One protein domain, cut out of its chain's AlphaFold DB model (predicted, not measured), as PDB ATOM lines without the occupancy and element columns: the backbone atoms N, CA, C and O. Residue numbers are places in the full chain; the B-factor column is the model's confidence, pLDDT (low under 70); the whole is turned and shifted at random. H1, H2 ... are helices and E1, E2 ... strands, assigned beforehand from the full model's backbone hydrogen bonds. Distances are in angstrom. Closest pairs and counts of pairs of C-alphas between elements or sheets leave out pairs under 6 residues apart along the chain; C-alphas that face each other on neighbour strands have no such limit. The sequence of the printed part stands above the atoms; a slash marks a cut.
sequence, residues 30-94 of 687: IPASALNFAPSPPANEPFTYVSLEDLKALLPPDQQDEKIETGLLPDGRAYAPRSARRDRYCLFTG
ATOM      1  N   ILE A  30      22.643 -23.698 -14.408       47.50
ATOM      2  CA  ILE A  30      22.935 -23.451 -12.995       47.50
ATOM      3  C   ILE A  30      21.667 -23.798 -12.201       47.50
ATOM      4  O   ILE A  30      20.593 -23.285 -12.531       47.50
ATOM      5  N   PRO A  31      21.741 -24.667 -11.174       45.38
ATOM      6  CA  PRO A  31      20.565 -25.019 -10.394       45.38
ATOM      7  C   PRO A  31      20.007 -23.757  -9.739       45.38
ATOM      8  O   PRO A  31      20.737 -23.049  -9.048       45.38
ATOM      9  N   ALA A  32      18.712 -23.486  -9.925       44.81
ATOM     10  CA  ALA A  32      18.070 -22.248  -9.465       44.81
ATOM     11  C   ALA A  32      18.269 -21.974  -7.959       44.81
ATOM     12  O   ALA A  32      18.303 -20.820  -7.535       44.81
ATOM     13  N   SER A  33      18.494 -23.023  -7.163       42.91
ATOM     14  CA  SER A  33      18.903 -22.941  -5.758       42.91
ATOM     15  C   SER A  33      20.146 -22.068  -5.532       42.91
ATOM     16  O   SER A  33      20.179 -21.324  -4.560       42.91
ATOM     17  N   ALA A  34      21.148 -22.114  -6.421       47.28
ATOM     18  CA  ALA A  34      22.400 -21.362  -6.291       47.28
ATOM     19  C   ALA A  34      22.215 -19.842  -6.468       47.28
ATOM     20  O   ALA A  34      22.931 -19.050  -5.857       47.28
ATOM     21  N   LEU A  35      21.218 -19.418  -7.254       48.78
ATOM     22  CA  LEU A  35      20.899 -17.998  -7.450       48.78
ATOM     23  C   LEU A  35      20.366 -17.348  -6.161       48.78
ATOM     24  O   LEU A  35      20.592 -16.161  -5.931       48.78
ATOM     25  N   ASN A  36      19.704 -18.137  -5.310       46.91
ATOM     26  CA  ASN A  36      18.919 -17.667  -4.167       46.91
ATOM     27  C   ASN A  36      19.726 -17.487  -2.860       46.91
ATOM     28  O   ASN A  36      19.143 -17.138  -1.836       46.91
ATOM     29  N   PHE A  37      21.042 -17.742  -2.869       51.62
ATOM     30  CA  PHE A  37      21.898 -17.634  -1.673       51.62
ATOM     31  C   PHE A  37      22.481 -16.239  -1.421       51.62
ATOM     32  O   PHE A  37      22.935 -15.973  -0.310       51.62
ATOM     33  N   ALA A  38      22.470 -15.339  -2.408       54.72
ATOM     34  CA  ALA A  38      22.871 -13.956  -2.172       54.72
ATOM     35  C   ALA A  38      21.721 -13.204  -1.477       54.72
ATOM     36  O   ALA A  38      20.629 -13.145  -2.047       54.72
ATOM     37  N   PRO A  39      21.935 -12.597  -0.292       58.91
ATOM     38  CA  PRO A  39      20.941 -11.711   0.298       58.91
ATOM     39  C   PRO A  39      20.575 -10.586  -0.674       58.91
ATOM     40  O   PRO A  39      21.451 -10.042  -1.355       58.91
ATOM     41  N   SER A  40      19.298 -10.199  -0.705       61.97
ATOM     42  CA  SER A  40      18.866  -8.973  -1.378       61.97
ATOM     43  C   SER A  40      19.722  -7.797  -0.891       61.97
ATOM     44  O   SER A  40      19.920  -7.681   0.325       61.97
ATOM     45  N   PRO A  41      20.226  -6.924  -1.781       67.75
ATOM     46  CA  PRO A  41      21.004  -5.773  -1.346       67.75
ATOM     47  C   PRO A  41      20.152  -4.885  -0.425       67.75
ATOM     48  O   PRO A  41      18.942  -4.747  -0.654       67.75
ATOM     49  N   PRO A  42      20.735  -4.288   0.630       66.81
ATOM     50  CA  PRO A  42      20.004  -3.345   1.463       66.81
ATOM     51  C   PRO A  42      19.604  -2.142   0.602       66.81
ATOM     52  O   PRO A  42      20.372  -1.717  -0.254       66.81
ATOM     53  N   ALA A  43      18.432  -1.552   0.848       61.94
ATOM     54  CA  ALA A  43      17.811  -0.551  -0.038       61.94
ATOM     55  C   ALA A  43      18.633   0.736  -0.319       61.94
ATOM     56  O   ALA A  43      18.191   1.572  -1.101       61.94
ATOM     57  N   ASN A  44      19.809   0.887   0.301       67.69
ATOM     58  CA  ASN A  44      20.732   2.012   0.152       67.69
ATOM     59  C   ASN A  44      22.090   1.637  -0.495       67.69
ATOM     60  O   ASN A  44      22.895   2.537  -0.725       67.69
ATOM     61  N   GLU A  45      22.383   0.358  -0.778       79.38
ATOM     62  CA  GLU A  45      23.597  -0.071  -1.504       79.38
ATOM     63  C   GLU A  45      23.209  -0.823  -2.798       79.38
ATOM     64  O   GLU A  45      22.326  -1.675  -2.763       79.38
ATOM     65  N   PRO A  46      23.856  -0.574  -3.955       85.19
ATOM     66  CA  PRO A  46      23.520  -1.239  -5.225       85.19
ATOM     67  C   PRO A  46      24.108  -2.663  -5.372       85.19
ATOM     68  O   PRO A  46      24.162  -3.213  -6.477       85.19
ATOM     69  N   PHE A  47      24.583  -3.256  -4.276       92.81
ATOM     70  CA  PHE A  47      25.260  -4.552  -4.215       92.81
ATOM     71  C   PHE A  47      25.106  -5.186  -2.826       92.81
ATOM     72  O   PHE A  47      24.803  -4.507  -1.847       92.81
ATOM     73  N   THR A  48      25.388  -6.483  -2.738       93.94
ATOM     74  CA  THR A  48      25.490  -7.236  -1.481       93.94
ATOM     75  C   THR A  48      26.948  -7.628  -1.238       93.94
ATOM     76  O   THR A  48      27.679  -7.916  -2.185       93.94
ATOM     77  N   TYR A  49      27.399  -7.662   0.018       94.12
ATOM     78  CA  TYR A  49      28.726  -8.190   0.351       94.12
ATOM     79  C   TYR A  49      28.713  -9.722   0.423       94.12
ATOM     80  O   TYR A  49      27.869 -10.295   1.107       94.12
ATOM     81  N   VAL A  50      29.685 -10.367  -0.225       94.62
ATOM     82  CA  VAL A  50      29.923 -11.823  -0.169       94.62
ATOM     83  C   VAL A  50      31.382 -12.122   0.194       94.62
ATOM     84  O   VAL A  50      32.258 -11.272  -0.016       94.62
ATOM     85  N   SER A  51      31.658 -13.301   0.762       94.88
ATOM     86  CA  SER A  51      33.038 -13.755   1.003       94.88
ATOM     87  C   SER A  51      33.730 -14.196  -0.296       94.88
ATOM     88  O   SER A  51      33.102 -14.306  -1.354       94.88
ATOM     89  N   LEU A  52      35.041 -14.446  -0.230       93.19
ATOM     90  CA  LEU A  52      35.787 -15.063  -1.331       93.19
ATOM     91  C   LEU A  52      35.286 -16.492  -1.604       93.19
ATOM     92  O   LEU A  52      35.221 -16.920  -2.754       93.19
ATOM     93  N   GLU A  53      34.921 -17.212  -0.550       93.50
ATOM     94  CA  GLU A  53      34.439 -18.589  -0.567       93.50
ATOM     95  C   GLU A  53      33.049 -18.683  -1.219       93.50
ATOM     96  O   GLU A  53      32.851 -19.502  -2.118       93.50
ATOM     97  N   ASP A  54      32.125 -17.788  -0.850       94.56
ATOM     98  CA  ASP A  54      30.800 -17.679  -1.481       94.56
ATOM     99  C   ASP A  54      30.925 -17.322  -2.969       94.56
ATOM    100  O   ASP A  54      30.239 -17.896  -3.815       94.56
ATOM    101  N   LEU A  55      31.821 -16.386  -3.312       94.44
ATOM    102  CA  LEU A  55      32.033 -15.982  -4.702       94.44
ATOM    103  C   LEU A  55      32.653 -17.113  -5.535       94.44
ATOM    104  O   LEU A  55      32.213 -17.337  -6.661       94.44
ATOM    105  N   LYS A  56      33.608 -17.875  -4.983       94.12
ATOM    106  CA  LYS A  56      34.127 -19.100  -5.617       94.12
ATOM    107  C   LYS A  56      33.008 -20.114  -5.863       94.12
ATOM    108  O   LYS A  56      32.941 -20.662  -6.956       94.12
ATOM    109  N   ALA A  57      32.090 -20.313  -4.915       93.50
ATOM    110  CA  ALA A  57      30.950 -21.220  -5.088       93.50
ATOM    111  C   ALA A  57      29.950 -20.784  -6.185       93.50
ATOM    112  O   ALA A  57      29.201 -21.619  -6.690       93.50
ATOM    113  N   LEU A  58      29.948 -19.502  -6.573       93.44
ATOM    114  CA  LEU A  58      29.155 -18.959  -7.686       93.44
ATOM    115  C   LEU A  58      29.905 -18.934  -9.034       93.44
ATOM    116  O   LEU A  58      29.275 -18.729 -10.074       93.44
ATOM    117  N   LEU A  59      31.228 -19.116  -9.036       93.25
ATOM    118  CA  LEU A  59      32.062 -19.071 -10.238       93.25
ATOM    119  C   LEU A  59      32.150 -20.439 -10.943       93.25
ATOM    120  O   LEU A  59      32.140 -21.479 -10.274       93.25
ATOM    121  N   PRO A  60      32.300 -20.458 -12.286       90.81
ATOM    122  CA  PRO A  60      32.646 -21.664 -13.038       90.81
ATOM    123  C   PRO A  60      33.876 -22.374 -12.438       90.81
ATOM    124  O   PRO A  60      34.815 -21.678 -12.044       90.81
ATOM    125  N   PRO A  61      33.918 -23.721 -12.358       88.06
ATOM    126  CA  PRO A  61      35.004 -24.448 -11.684       88.06
ATOM    127  C   PRO A  61      36.411 -24.120 -12.203       88.06
ATOM    128  O   PRO A  61      37.362 -24.102 -11.431       88.06
ATOM    129  N   ASP A  62      36.529 -23.809 -13.492       88.31
ATOM    130  CA  ASP A  62      37.747 -23.355 -14.172       88.31
ATOM    131  C   ASP A  62      38.272 -21.994 -13.677       88.31
ATOM    132  O   ASP A  62      39.470 -21.740 -13.758       88.31
ATOM    133  N   GLN A  63      37.408 -21.147 -13.109       85.56
ATOM    134  CA  GLN A  63      37.745 -19.805 -12.613       85.56
ATOM    135  C   GLN A  63      37.945 -19.759 -11.092       85.56
ATOM    136  O   GLN A  63      38.349 -18.730 -10.550       85.56
ATOM    137  N   GLN A  64      37.673 -20.856 -10.375       87.25
ATOM    138  CA  GLN A  64      37.742 -20.873  -8.911       87.25
ATOM    139  C   GLN A  64      39.177 -20.781  -8.383       87.25
ATOM    140  O   GLN A  64      39.375 -20.195  -7.320       87.25
ATOM    141  N   ASP A  65      40.175 -21.301  -9.101       81.25
ATOM    142  CA  ASP A  65      41.594 -21.231  -8.709       81.25
ATOM    143  C   ASP A  65      42.324 -19.984  -9.237       81.25
ATOM    144  O   ASP A  65      43.451 -19.701  -8.821       81.25
ATOM    145  N   GLU A  66      41.695 -19.201 -10.119       84.06
ATOM    146  CA  GLU A  66      42.292 -17.971 -10.630       84.06
ATOM    147  C   GLU A  66      42.308 -16.840  -9.586       84.06
ATOM    148  O   GLU A  66      41.629 -16.845  -8.554       84.06
ATOM    149  N   LYS A  67      43.117 -15.814  -9.866       87.25
ATOM    150  CA  LYS A  67      43.214 -14.597  -9.057       87.25
ATOM    151  C   LYS A  67      41.996 -13.705  -9.324       87.25
ATOM    152  O   LYS A  67      42.102 -12.719 -10.047       87.25
ATOM    153  N   ILE A  68      40.858 -14.057  -8.726       87.81
ATOM    154  CA  ILE A  68      39.596 -13.309  -8.809       87.81
ATOM    155  C   ILE A  68      39.850 -11.823  -8.489       87.81
ATOM    156  O   ILE A  68      40.369 -11.480  -7.425       87.81
ATOM    157  N   GLU A  69      39.497 -10.931  -9.420       89.44
ATOM    158  CA  GLU A  69      39.554  -9.476  -9.212       89.44
ATOM    159  C   GLU A  69      38.184  -8.851  -9.471       89.44
ATOM    160  O   GLU A  69      37.470  -8.521  -8.529       89.44
ATOM    161  N   THR A  70      37.793  -8.736 -10.739       93.69
ATOM    162  CA  THR A  70      36.508  -8.185 -11.190       93.69
ATOM    163  C   THR A  70      36.006  -8.976 -12.384       93.69
ATOM    164  O   THR A  70      36.823  -9.321 -13.237       93.69
ATOM    165  N   GLY A  71      34.698  -9.181 -12.494       94.12
ATOM    166  CA  GLY A  71      34.121  -9.884 -13.633       94.12
ATOM    167  C   GLY A  71      32.602  -9.996 -13.576       94.12
ATOM    168  O   GLY A  71      31.935  -9.352 -12.762       94.12
ATOM    169  N   LEU A  72      32.066 -10.821 -14.472       95.19
ATOM    170  CA  LEU A  72      30.643 -11.120 -14.606       95.19
ATOM    171  C   LEU A  72      30.417 -12.609 -14.306       95.19
ATOM    172  O   LEU A  72      31.128 -13.457 -14.842       95.19
ATOM    173  N   LEU A  73      29.446 -12.927 -13.453       95.00
ATOM    174  CA  LEU A  73      28.974 -14.295 -13.246       95.00
ATOM    175  C   LEU A  73      28.124 -14.750 -14.447       95.00
ATOM    176  O   LEU A  73      27.536 -13.909 -15.134       95.00
ATOM    177  N   PRO A  74      27.966 -16.068 -14.689       92.56
ATOM    178  CA  PRO A  74      27.164 -16.562 -15.813       92.56
ATOM    179  C   PRO A  74      25.657 -16.259 -15.693       92.56
ATOM    180  O   PRO A  74      24.918 -16.446 -16.655       92.56
ATOM    181  N   ASP A  75      25.202 -15.788 -14.528       92.25
ATOM    182  CA  ASP A  75      23.836 -15.310 -14.278       92.25
ATOM    183  C   ASP A  75      23.630 -13.807 -14.577       92.25
ATOM    184  O   ASP A  75      22.522 -13.294 -14.429       92.25
ATOM    185  N   GLY A  76      24.678 -13.096 -15.012       94.00
ATOM    186  CA  GLY A  76      24.636 -11.670 -15.351       94.00
ATOM    187  C   GLY A  76      24.874 -10.709 -14.180       94.00
ATOM    188  O   GLY A  76      24.938  -9.493 -14.404       94.00
ATOM    189  N   ARG A  77      25.054 -11.206 -12.948       95.56
ATOM    190  CA  ARG A  77      25.548 -10.404 -11.815       95.56
ATOM    191  C   ARG A  77      27.023 -10.070 -12.011       95.56
ATOM    192  O   ARG A  77      27.798 -10.896 -12.482       95.56
ATOM    193  N   ALA A  78      27.433  -8.869 -11.623       96.44
ATOM    194  CA  ALA A  78      28.831  -8.442 -11.694       96.44
ATOM    195  C   ALA A  78      29.463  -8.417 -10.296       96.44
ATOM    196  O   ALA A  78      28.763  -8.193  -9.309       96.44
ATOM    197  N   TYR A  79      30.776  -8.625 -10.198       95.94
ATOM    198  CA  TYR A  79      31.494  -8.644  -8.920       95.94
ATOM    199  C   TYR A  79      32.787  -7.824  -8.956       95.94
ATOM    200  O   TYR A  79      33.467  -7.741  -9.980       95.94
ATOM    201  N   ALA A  80      33.144  -7.236  -7.812       95.94
ATOM    202  CA  ALA A  80      34.403  -6.517  -7.604       95.94
ATOM    203  C   ALA A  80      34.909  -6.659  -6.158       95.94
ATOM    204  O   ALA A  80      34.100  -6.912  -5.263       95.94
ATOM    205  N   PRO A  81      36.210  -6.467  -5.878       94.06
ATOM    206  CA  PRO A  81      36.755  -6.632  -4.542       94.06
ATOM    207  C   PRO A  81      36.532  -5.348  -3.737       94.06
ATOM    208  O   PRO A  81      36.894  -4.257  -4.184       94.06
ATOM    209  N   ARG A  82      35.970  -5.466  -2.528       89.38
ATOM    210  CA  ARG A  82      35.724  -4.317  -1.636       89.38
ATOM    211  C   ARG A  82      37.030  -3.667  -1.172       89.38
ATOM    212  O   ARG A  82      37.078  -2.462  -0.948       89.38
ATOM    213  N   SER A  83      38.080  -4.468  -0.995       83.81
ATOM    214  CA  SER A  83      39.369  -4.042  -0.449       83.81
ATOM    215  C   SER A  83      40.541  -4.597  -1.263       83.81
ATOM    216  O   SER A  83      40.427  -5.623  -1.936       83.81
ATOM    217  N   ALA A  84      41.717  -3.976  -1.125       83.00
ATOM    218  CA  ALA A  84      42.963  -4.505  -1.686       83.00
ATOM    219  C   ALA A  84      43.363  -5.882  -1.107       83.00
ATOM    220  O   ALA A  84      44.116  -6.619  -1.747       83.00
ATOM    221  N   ARG A  85      42.836  -6.253   0.075       85.88
ATOM    222  CA  ARG A  85      43.050  -7.564   0.710       85.88
ATOM    223  C   ARG A  85      42.206  -8.682   0.082       85.88
ATOM    224  O   ARG A  85      42.520  -9.840   0.325       85.88
ATOM    225  N   ARG A  86      41.188  -8.356  -0.735       87.31
ATOM    226  CA  ARG A  86      40.257  -9.318  -1.372       87.31
ATOM    227  C   ARG A  86      39.521 -10.237  -0.375       87.31
ATOM    228  O   ARG A  86      39.132 -11.344  -0.726       87.31
ATOM    229  N   ASP A  87      39.307  -9.758   0.854       87.88
ATOM    230  CA  ASP A  87      38.575 -10.458   1.922       87.88
ATOM    231  C   ASP A  87      37.074 -10.588   1.626       87.88
ATOM    232  O   ASP A  87      36.443 -11.584   1.973       87.88
ATOM    233  N   ARG A  88      36.498  -9.560   0.997       92.50
ATOM    234  CA  ARG A  88      35.076  -9.456   0.662       92.50
ATOM    235  C   ARG A  88      34.899  -8.824  -0.706       92.50
ATOM    236  O   ARG A  88      35.659  -7.933  -1.096       92.50
ATOM    237  N   TYR A  89      33.845  -9.240  -1.392       95.38
ATOM    238  CA  TYR A  89      33.466  -8.746  -2.709       95.38
ATOM    239  C   TYR A  89      32.104  -8.060  -2.650       95.38
ATOM    240  O   TYR A  89      31.230  -8.454  -1.880       95.38
ATOM    241  N   CYS A  90      31.935  -7.026  -3.467       95.31
ATOM    242  CA  CYS A  90      30.641  -6.428  -3.764       95.31
ATOM    243  C   CYS A  90      30.037  -7.191  -4.947       95.31
ATOM    244  O   CYS A  90      30.602  -7.162  -6.043       95.31
ATOM    245  N   LEU A  91      28.916  -7.874  -4.719       96.44
ATOM    246  CA  LEU A  91      28.142  -8.602  -5.721       96.44
ATOM    247  C   LEU A  91      26.927  -7.760  -6.123       96.44
ATOM    248  O   LEU A  91      26.012  -7.538  -5.331       96.44
ATOM    249  N   PHE A  92      26.933  -7.268  -7.355       96.31
ATOM    250  CA  PHE A  92      25.917  -6.378  -7.907       96.31
ATOM    251  C   PHE A  92      24.776  -7.190  -8.521       96.31
ATOM    252  O   PHE A  92      25.004  -8.241  -9.118       96.31
ATOM    253  N   THR A  93      23.545  -6.680  -8.449       93.94
ATOM    254  CA  THR A  93      22.350  -7.352  -9.006       93.94
ATOM    255  C   THR A  93      22.360  -7.489 -10.532       93.94
ATOM    256  O   THR A  93      21.569  -8.248 -11.081       93.94
ATOM    257  N   GLY A  94      23.264  -6.788 -11.218       94.94
ATOM    258  CA  GLY A  94      23.500  -6.909 -12.651       94.94
ATOM    259  C   GLY A  94      24.666  -6.033 -13.111       94.94
ATOM    260  O   GLY A  94      25.281  -5.313 -12.319       94.94
TER     261      GLY A  94
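This is residues 30 to 94 of the 687 residues of an uncharacterized protein of Rodentolepis nana (UniProt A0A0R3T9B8). With little regular structure, this is a small three-strand sheet with helix H2 over one face, long loops beyond it and the tiny helix H1 far out. The 65 printed residues hold H1, E1, H2, E2, E3 in chain order, 25 residues in all, class mixed; the antiparallel sheet runs E1 - E3 - E2. The whole is compact, radius of gyration of the C-alphas 11.2 A, but flat, 33 by 32 by 16 A.

Inner strand E3, residues 88 to 92, neighbours E1, residues 47 to 51 (N 48 to O 91, 2.9 A), and forms a hairpin with E2, residues 78 to 81 (N 90 to O 80, 2.8 A). H2, residues 52 to 58, is on the sheet at a height of 8.8 A, its closest C-alphas to E3 being Leu 52 and Arg 88, 6.0 A; every O i to N i+4 pair in it is within hydrogen-bond range. E1, H2 and E2 make a split strand-helix-strand unit, same-way strands with E3 between, its crossover right-handed. H1, residues 32 to 35, too short for such pairs, is close to but not clearly touching H2: C-alphas 34 and 58, 7.3 A.

E1 spans 13.1 A from C-alpha 47 (25.260, -4.552, -4.215), E3 12.9 A to C-alpha 92 (25.917, -6.378, -7.907).

The printed part has no cut; links H1 to E1 and H2 to E2 are long; pLDDT is under 70 at residues 30 to 44.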